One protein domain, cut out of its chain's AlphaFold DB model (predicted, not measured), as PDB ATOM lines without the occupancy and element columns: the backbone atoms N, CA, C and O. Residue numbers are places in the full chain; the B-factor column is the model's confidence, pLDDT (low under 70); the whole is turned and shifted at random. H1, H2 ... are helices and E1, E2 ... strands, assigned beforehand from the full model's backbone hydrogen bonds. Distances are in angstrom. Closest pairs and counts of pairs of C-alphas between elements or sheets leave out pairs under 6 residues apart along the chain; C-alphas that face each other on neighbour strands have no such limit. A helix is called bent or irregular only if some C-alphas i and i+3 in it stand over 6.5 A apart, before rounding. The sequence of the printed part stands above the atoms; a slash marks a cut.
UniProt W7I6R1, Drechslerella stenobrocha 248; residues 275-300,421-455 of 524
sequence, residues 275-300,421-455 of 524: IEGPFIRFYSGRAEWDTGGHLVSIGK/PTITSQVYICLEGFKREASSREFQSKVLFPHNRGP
ATOM      1  N   ILE A 275     162.464 119.515 133.681       83.81
ATOM      2  CA  ILE A 275     162.001 118.708 132.545       83.81
ATOM      3  C   ILE A 275     160.865 117.823 133.063       83.81
ATOM      4  O   ILE A 275     161.028 117.170 134.092       83.81
ATOM      5  N   GLU A 276     159.720 117.822 132.382       79.69
ATOM      6  CA  GLU A 276     158.588 116.955 132.721       79.69
ATOM      7  C   GLU A 276     158.528 115.742 131.782       79.69
ATOM      8  O   GLU A 276     158.769 115.856 130.580       79.69
ATOM      9  N   GLY A 277     158.210 114.573 132.342       83.81
ATOM     10  CA  GLY A 277     158.268 113.280 131.653       83.81
ATOM     11  C   GLY A 277     159.611 112.542 131.820       83.81
ATOM     12  O   GLY A 277     160.525 113.054 132.466       83.81
ATOM     13  N   PRO A 278     159.739 111.313 131.282       86.44
ATOM     14  CA  PRO A 278     160.949 110.501 131.424       86.44
ATOM     15  C   PRO A 278     162.108 111.061 130.591       86.44
ATOM     16  O   PRO A 278     161.934 111.338 129.401       86.44
ATOM     17  N   PHE A 279     163.299 111.196 131.178       86.31
ATOM     18  CA  PHE A 279     164.451 111.776 130.482       86.31
ATOM     19  C   PHE A 279     165.796 111.153 130.866       86.31
ATOM     20  O   PHE A 279     165.985 110.573 131.937       86.31
ATOM     21  N   ILE A 280     166.740 111.250 129.929       86.00
ATOM     22  CA  ILE A 280     168.067 110.636 130.004       86.00
ATOM     23  C   ILE A 280     169.087 111.727 130.336       86.00
ATOM     24  O   ILE A 280     169.180 112.728 129.623       86.00
ATOM     25  N   ARG A 281     169.881 111.532 131.395       85.81
ATOM     26  CA  ARG A 281     171.011 112.411 131.738       85.81
ATOM     27  C   ARG A 281     172.322 111.636 131.724       85.81
ATOM     28  O   ARG A 281     172.515 110.728 132.525       85.81
ATOM     29  N   PHE A 282     173.247 112.039 130.861       88.06
ATOM     30  CA  PHE A 282     174.632 111.578 130.914       88.06
ATOM     31  C   PHE A 282     175.370 112.333 132.027       88.06
ATOM     32  O   PHE A 282     175.291 113.560 132.100       88.06
ATOM     33  N   TYR A 283     176.072 111.610 132.897       87.69
ATOM     34  CA  TYR A 283     176.895 112.187 133.960       87.69
ATOM     35  C   TYR A 283     178.269 111.520 133.983       87.69
ATOM     36  O   TYR A 283     178.375 110.323 134.232       87.69
ATOM     37  N   SER A 284     179.321 112.300 133.753       87.88
ATOM     38  CA  SER A 284     180.705 111.907 133.998       87.88
ATOM     39  C   SER A 284     181.161 112.451 135.352       87.88
ATOM     40  O   SER A 284     181.032 113.644 135.630       87.88
ATOM     41  N   GLY A 285     181.701 111.586 136.209       85.69
ATOM     42  CA  GLY A 285     182.224 112.013 137.505       85.69
ATOM     43  C   GLY A 285     182.260 110.904 138.546       85.69
ATOM     44  O   GLY A 285     182.106 109.728 138.225       85.69
ATOM     45  N   ARG A 286     182.484 111.298 139.804       85.62
ATOM     46  CA  ARG A 286     182.476 110.386 140.953       85.62
ATOM     47  C   ARG A 286     181.043 109.989 141.311       85.62
ATOM     48  O   ARG A 286     180.173 110.853 141.442       85.62
ATOM     49  N   ALA A 287     180.845 108.694 141.503       85.12
ATOM     50  CA  ALA A 287     179.662 108.120 142.123       85.12
ATOM     51  C   ALA A 287     180.065 107.301 143.354       85.12
ATOM     52  O   ALA A 287     181.138 106.690 143.368       85.12
ATOM     53  N   GLU A 288     179.208 107.312 144.371       86.56
ATOM     54  CA  GLU A 288     179.382 106.561 145.617       86.56
ATOM     55  C   GLU A 288     178.515 105.300 145.563       86.56
ATOM     56  O   GLU A 288     177.301 105.388 145.346       86.56
ATOM     57  N   TRP A 289     179.137 104.140 145.767       82.12
ATOM     58  CA  TRP A 289     178.467 102.842 145.805       82.12
ATOM     59  C   TRP A 289     178.456 102.265 147.219       82.12
ATOM     60  O   TRP A 289     179.455 102.326 147.935       82.12
ATOM     61  N   ASP A 290     177.323 101.682 147.592       84.69
ATOM     62  CA  ASP A 290     177.149 100.900 148.811       84.69
ATOM     63  C   ASP A 290     177.902  99.563 148.717       84.69
ATOM     64  O   ASP A 290     178.194  99.065 147.625       84.69
ATOM     65  N   THR A 291     178.150  98.941 149.866       76.69
ATOM     66  CA  THR A 291     178.786  97.623 149.999       76.69
ATOM     67  C   THR A 291     178.069  96.535 149.192       76.69
ATOM     68  O   THR A 291     178.718  95.714 148.548       76.69
ATOM     69  N   GLY A 292     176.734  96.580 149.139       75.00
ATOM     70  CA  GLY A 292     175.901  95.693 148.321       75.00
ATOM     71  C   GLY A 292     175.862  96.023 146.820       75.00
ATOM     72  O   GLY A 292     174.998  95.503 146.121       75.00
ATOM     73  N   GLY A 293     176.724  96.914 146.316       73.94
ATOM     74  CA  GLY A 293     176.763  97.300 144.899       73.94
ATOM     75  C   GLY A 293     175.623  98.225 144.452       73.94
ATOM     76  O   GLY A 293     175.372  98.361 143.253       73.94
ATOM     77  N   HIS A 294     174.927  98.873 145.389       77.50
ATOM     78  CA  HIS A 294     173.848  99.822 145.098       77.50
ATOM     79  C   HIS A 294     174.378 101.254 144.945       77.50
ATOM     80  O   HIS A 294     175.311 101.665 145.627       77.50
ATOM     81  N   LEU A 295     173.779 102.036 144.047       77.94
ATOM     82  CA  LEU A 295     174.246 103.382 143.707       77.94
ATOM     83  C   LEU A 295     173.675 104.428 144.681       77.94
ATOM     84  O   LEU A 295     172.498 104.777 144.595       77.94
ATOM     85  N   VAL A 296     174.503 104.932 145.602       83.50
ATOM     86  CA  VAL A 296     174.087 105.824 146.705       83.50
ATOM     87  C   VAL A 296     174.059 107.288 146.277       83.50
ATOM     88  O   VAL A 296     173.133 108.021 146.642       83.50
ATOM     89  N   SER A 297     175.046 107.739 145.498       83.00
ATOM     90  CA  SER A 297     175.084 109.120 145.007       83.00
ATOM     91  C   SER A 297     175.756 109.271 143.641       83.00
ATOM     92  O   SER A 297     176.603 108.480 143.231       83.00
ATOM     93  N   ILE A 298     175.346 110.321 142.927       80.81
ATOM     94  CA  ILE A 298     175.852 110.741 141.621       80.81
ATOM     95  C   ILE A 298     176.167 112.242 141.711       80.81
ATOM     96  O   ILE A 298     175.292 113.106 141.542       80.81
ATOM     97  N   GLY A 299     177.426 112.572 142.003       79.62
ATOM     98  CA  GLY A 299     177.886 113.949 142.188       79.62
ATOM     99  C   GLY A 299     177.182 114.669 143.345       79.62
ATOM    100  O   GLY A 299     177.434 114.385 144.507       79.62
ATOM    101  N   LYS A 300     176.306 115.636 143.032       75.44
ATOM    102  CA  LYS A 300     175.528 116.397 144.035       75.44
ATOM    103  C   LYS A 300     174.157 115.783 144.370       75.44
ATOM    104  O   LYS A 300     173.437 116.346 145.188       75.44
ATOM    105  N   PRO A 421     182.150 103.666 151.397       67.44
ATOM    106  CA  PRO A 421     181.506 103.467 150.105       67.44
ATOM    107  C   PRO A 421     182.540 103.526 148.980       67.44
ATOM    108  O   PRO A 421     183.424 104.389 148.973       67.44
ATOM    109  N   THR A 422     182.427 102.621 148.012       76.81
ATOM    110  CA  THR A 422     183.386 102.540 146.907       76.81
ATOM    111  C   THR A 422     183.144 103.703 145.952       76.81
ATOM    112  O   THR A 422     182.081 103.813 145.343       76.81
ATOM    113  N   ILE A 423     184.131 104.591 145.819       77.94
ATOM    114  CA  ILE A 423     184.051 105.761 144.939       77.94
ATOM    115  C   ILE A 423     184.661 105.411 143.584       77.94
ATOM    116  O   ILE A 423     185.868 105.202 143.476       77.94
ATOM    117  N   THR A 424     183.849 105.420 142.528       78.69
ATOM    118  CA  THR A 424     184.318 105.177 141.153       78.69
ATOM    119  C   THR A 424     184.045 106.376 140.254       78.69
ATOM    120  O   THR A 424     182.963 106.964 140.301       78.69
ATOM    121  N   SER A 425     185.008 106.726 139.400       77.00
ATOM    122  CA  SER A 425     184.850 107.748 138.360       77.00
ATOM    123  C   SER A 425     184.576 107.101 137.002       77.00
ATOM    124  O   SER A 425     185.496 106.573 136.379       77.00
ATOM    125  N   GLN A 426     183.326 107.141 136.537       80.94
ATOM    126  CA  GLN A 426     182.922 106.600 135.231       80.94
ATOM    127  C   GLN A 426     181.911 107.532 134.536       80.94
ATOM    128  O   GLN A 426     181.601 108.622 135.029       80.94
ATOM    129  N   VAL A 427     181.418 107.117 133.363       83.88
ATOM    130  CA  VAL A 427     180.329 107.784 132.637       83.88
ATOM    131  C   VAL A 427     179.038 107.002 132.857       83.88
ATOM    132  O   VAL A 427     178.905 105.866 132.408       83.88
ATOM    133  N   TYR A 428     178.078 107.624 133.532       83.88
ATOM    134  CA  TYR A 428     176.806 107.026 133.919       83.88
ATOM    135  C   TYR A 428     175.656 107.570 133.072       83.88
ATOM    136  O   TYR A 428     175.555 108.776 132.832       83.88
ATOM    137  N   ILE A 429     174.749 106.681 132.667       85.06
ATOM    138  CA  ILE A 429     173.493 107.045 132.006       85.06
ATOM    139  C   ILE A 429     172.381 107.001 133.057       85.06
ATOM    140  O   ILE A 429     171.899 105.935 133.427       85.06
ATOM    141  N   CYS A 430     171.982 108.169 133.555       82.88
ATOM    142  CA  CYS A 430     170.874 108.299 134.495       82.88
ATOM    143  C   CYS A 430     169.549 108.250 133.722       82.88
ATOM    144  O   CYS A 430     169.285 109.130 132.901       82.88
ATOM    145  N   LEU A 431     168.710 107.256 134.012       83.00
ATOM    146  CA  LEU A 431     167.341 107.151 133.509       83.00
ATOM    147  C   LEU A 431     166.380 107.623 134.606       83.00
ATOM    148  O   LEU A 431     166.175 106.914 135.587       83.00
ATOM    149  N   GLU A 432     165.807 108.817 134.458       80.94
ATOM    150  CA  GLU A 432     164.914 109.420 135.458       80.94
ATOM    151  C   GLU A 432     163.476 109.508 134.927       80.94
ATOM    152  O   GLU A 432     163.259 109.736 133.737       80.94
ATOM    153  N   GLY A 433     162.483 109.259 135.788       77.19
ATOM    154  CA  GLY A 433     161.071 109.146 135.389       77.19
ATOM    155  C   GLY A 433     160.707 107.851 134.639       77.19
ATOM    156  O   GLY A 433     159.563 107.685 134.221       77.19
ATOM    157  N   PHE A 434     161.648 106.916 134.471       79.81
ATOM    158  CA  PHE A 434     161.406 105.610 133.855       79.81
ATOM    159  C   PHE A 434     161.040 104.551 134.905       79.81
ATOM    160  O   PHE A 434     161.728 104.400 135.913       79.81
ATOM    161  N   LYS A 435     159.980 103.768 134.656       77.19
ATOM    162  CA  LYS A 435     159.592 102.641 135.525       77.19
ATOM    163  C   LYS A 435     160.677 101.560 135.535       77.19
ATOM    164  O   LYS A 435     161.162 101.172 134.476       77.19
ATOM    165  N   ARG A 436     160.994 101.000 136.710       68.12
ATOM    166  CA  ARG A 436     162.025  99.950 136.886       68.12
ATOM    167  C   ARG A 436     161.754  98.685 136.051       68.12
ATOM    168  O   ARG A 436     162.684  98.076 135.530       68.12
ATOM    169  N   GLU A 437     160.479  98.358 135.845       58.31
ATOM    170  CA  GLU A 437     159.977  97.285 134.964       58.31
ATOM    171  C   GLU A 437     160.409  97.445 133.496       58.31
ATOM    172  O   GLU A 437     160.488  96.466 132.755       58.31
ATOM    173  N   ALA A 438     160.742  98.667 133.066       54.31
ATOM    174  CA  ALA A 438     161.244  98.940 131.725       54.31
ATOM    175  C   ALA A 438     162.716  98.528 131.529       54.31
ATOM    176  O   ALA A 438     163.244  98.713 130.441       54.31
ATOM    177  N   SER A 439     163.400  97.923 132.508       61.66
ATOM    178  CA  SER A 439     164.788  97.447 132.343       61.66
ATOM    179  C   SER A 439     164.923  96.171 131.479       61.66
ATOM    180  O   SER A 439     165.810  95.344 131.685       61.66
ATOM    181  N   SER A 440     164.048  95.985 130.486       73.56
ATOM    182  CA  SER A 440     164.179  94.906 129.508       73.56
ATOM    183  C   SER A 440     165.279  95.228 128.491       73.56
ATOM    184  O   SER A 440     165.472  96.378 128.088       73.56
ATOM    185  N   ARG A 441     165.989  94.197 128.014       74.31
ATOM    186  CA  ARG A 441     167.075  94.348 127.025       74.31
ATOM    187  C   ARG A 441     166.609  95.017 125.724       74.31
ATOM    188  O   ARG A 441     167.383  95.724 125.083       74.31
ATOM    189  N   GLU A 442     165.345  94.818 125.348       74.81
ATOM    190  CA  GLU A 442     164.717  95.496 124.212       74.81
ATOM    191  C   GLU A 442     164.424  96.974 124.468       74.81
ATOM    192  O   GLU A 442     164.564  97.786 123.557       74.81
ATOM    193  N   PHE A 443     164.000  97.345 125.675       74.50
ATOM    194  CA  PHE A 443     163.774  98.748 126.009       74.50
ATOM    195  C   PHE A 443     165.103  99.503 126.072       74.50
ATOM    196  O   PHE A 443     165.242 100.545 125.434       74.50
ATOM    197  N   GLN A 444     166.108  98.934 126.746       73.12
ATOM    198  CA  GLN A 444     167.456  99.504 126.803       73.12
ATOM    199  C   GLN A 444     168.031  99.731 125.395       73.12
ATOM    200  O   GLN A 444     168.537 100.815 125.115       73.12
ATOM    201  N   SER A 445     167.898  98.767 124.472       74.94
ATOM    202  CA  SER A 445     168.386  98.949 123.098       74.94
ATOM    203  C   SER A 445     167.587  99.995 122.309       74.94
ATOM    204  O   SER A 445     168.195 100.839 121.653       74.94
ATOM    205  N   LYS A 446     166.252 100.004 122.409       74.06
ATOM    206  CA  LYS A 446     165.381 100.961 121.696       74.06
ATOM    207  C   LYS A 446     165.501 102.401 122.214       74.06
ATOM    208  O   LYS A 446     165.339 103.325 121.423       74.06
ATOM    209  N   VAL A 447     165.771 102.595 123.508       76.00
ATOM    210  CA  VAL A 447     165.798 103.919 124.160       76.00
ATOM    211  C   VAL A 447     167.200 104.521 124.221       76.00
ATOM    212  O   VAL A 447     167.344 105.714 123.968       76.00
ATOM    213  N   LEU A 448     168.241 103.725 124.493       76.31
ATOM    214  CA  LEU A 448     169.624 104.221 124.466       76.31
ATOM    215  C   LEU A 448     170.173 104.332 123.037       76.31
ATOM    216  O   LEU A 448     171.007 105.192 122.764       76.31
ATOM    217  N   PHE A 449     169.693 103.487 122.116       76.94
ATOM    218  CA  PHE A 449     170.176 103.426 120.736       76.94
ATOM    219  C   PHE A 449     169.021 103.427 119.710       76.94
ATOM    220  O   PHE A 449     168.904 102.494 118.912       76.94
ATOM    221  N   PRO A 450     168.185 104.487 119.646       66.69
ATOM    222  CA  PRO A 450     166.995 104.553 118.776       66.69
ATOM    223  C   PRO A 450     167.282 104.437 117.264       66.69
ATOM    224  O   PRO A 450     166.364 104.225 116.462       66.69
ATOM    225  N   HIS A 451     168.554 104.550 116.864       69.06
ATOM    226  CA  HIS A 451     169.028 104.370 115.491       69.06
ATOM    227  C   HIS A 451     169.635 102.982 115.196       69.06
ATOM    228  O   HIS A 451     169.850 102.676 114.025       69.06
ATOM    229  N   ASN A 452     169.819 102.099 116.191       65.00
ATOM    230  CA  ASN A 452     170.218 100.694 115.982       65.00
ATOM    231  C   ASN A 452     169.026  99.848 115.487       65.00
ATOM    232  O   ASN A 452     168.580  98.898 116.135       65.00
ATOM    233  N   ARG A 453     168.479 100.208 114.320       59.16
ATOM    234  CA  ARG A 453     167.329  99.544 113.683       59.16
ATOM    235  C   ARG A 453     167.736  98.261 112.945       59.16
ATOM    236  O   ARG A 453     167.518  98.127 111.745       59.16
ATOM    237  N   GLY A 454     168.311  97.321 113.690       68.88
ATOM    238  CA  GLY A 454     168.770  96.020 113.201       68.88
ATOM    239  C   GLY A 454     170.281  95.815 113.356       68.88
ATOM    240  O   GLY A 454     170.958  96.633 113.984       68.88
ATOM    241  N   PRO A 455     170.825  94.709 112.816       72.81
ATOM    242  CA  PRO A 455     172.262  94.469 112.786       72.81
ATOM    243  C   PRO A 455     172.994  95.578 112.026       72.81
ATOM    244  O   PRO A 455     172.512  96.040 110.991       72.81
TER     245      PRO A 455
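AT A GLANCE: This is residues 275 to 300 and 421 to 455 of the 524 residues of a protein of Drechslerella stenobrocha 248 (UniProt W7I6R1). The main picture is a long, bent ribbon of two antiparallel strands, E1 and E3, with the short strand E2 folded back along E1 near one end of the ribbon. Toward the other end, where E1 begins and E3 ends, a loop that partly stands free leads to one short helix, H1, which lies off the sheet. The printed part has 61 residues, with three named strands and one named helix in the order E1, E2, E3, H1; the sheet runs E2, E1, E3, antiparallel throughout, and the class is mixed, helices and strands. The whole is loose, with a radius of gyration of the C-alphas of 13.7 A and spans of 39 by 30 by 22 A.

HOW THE PARTS SIT: Start with E1, residues 279 to 289, the inner strand, which bends by 96 degrees at residue 285. A tight link of 5 residues takes you into E2, residues 295 to 298, an edge strand that forms a hairpin with E1. These two are antiparallel at 110 degrees; look for N 296 and O 288, 2.8 A apart and within hydrogen-bond range, and for the facing C-alphas of Ile 298 and Ala 287 at 4.7 A. On E1 you will also find its other neighbour, E3, residues 422 to 432, antiparallel at 161 degrees and bending by 91 degrees at residue 425. Between them N 281 and O 430 are 2.9 A apart and N 428 and O 283 are 2.8 A apart, both within hydrogen-bond range. E2 and E3, the two edge strands, are apart. From E3 a short link of 8 residues leads to H1, residues 441 to 448, where every O i to N i+4 pair is within hydrogen-bond range. H1 is only just not on the sheet, with 4 pairs of C-alphas within 10 A, and it is apart from E1 and from E2.

IN THESE COORDINATES: Find C-alpha 279 at (164.451, 111.776, 130.482); from there E1 runs 22.6 A to Trp 289. E2 goes from Leu 295 to Ile 298. E3 begins at C-alpha 422, at (183.386, 102.540, 146.907), and covers 22.8 A to Glu 432. H1 goes from Arg 441 to C-alpha 448 at (169.624, 104.221, 124.466), 10.5 A.

THE WHOLE: The two C-alphas farthest apart are those of Pro 421 and Gly 454, at 39.7 A. Residues 301 to 420 are not printed, and C-alphas 300 and 421 are 15.5 A apart across this cut. Residues 436 to 444, of which 441 to 444 belong to H1, stand free. The mean pLDDT of the printed part is 77.6; look for values under 70 at residue 421, residues 436 to 439 and residues 450 to 454.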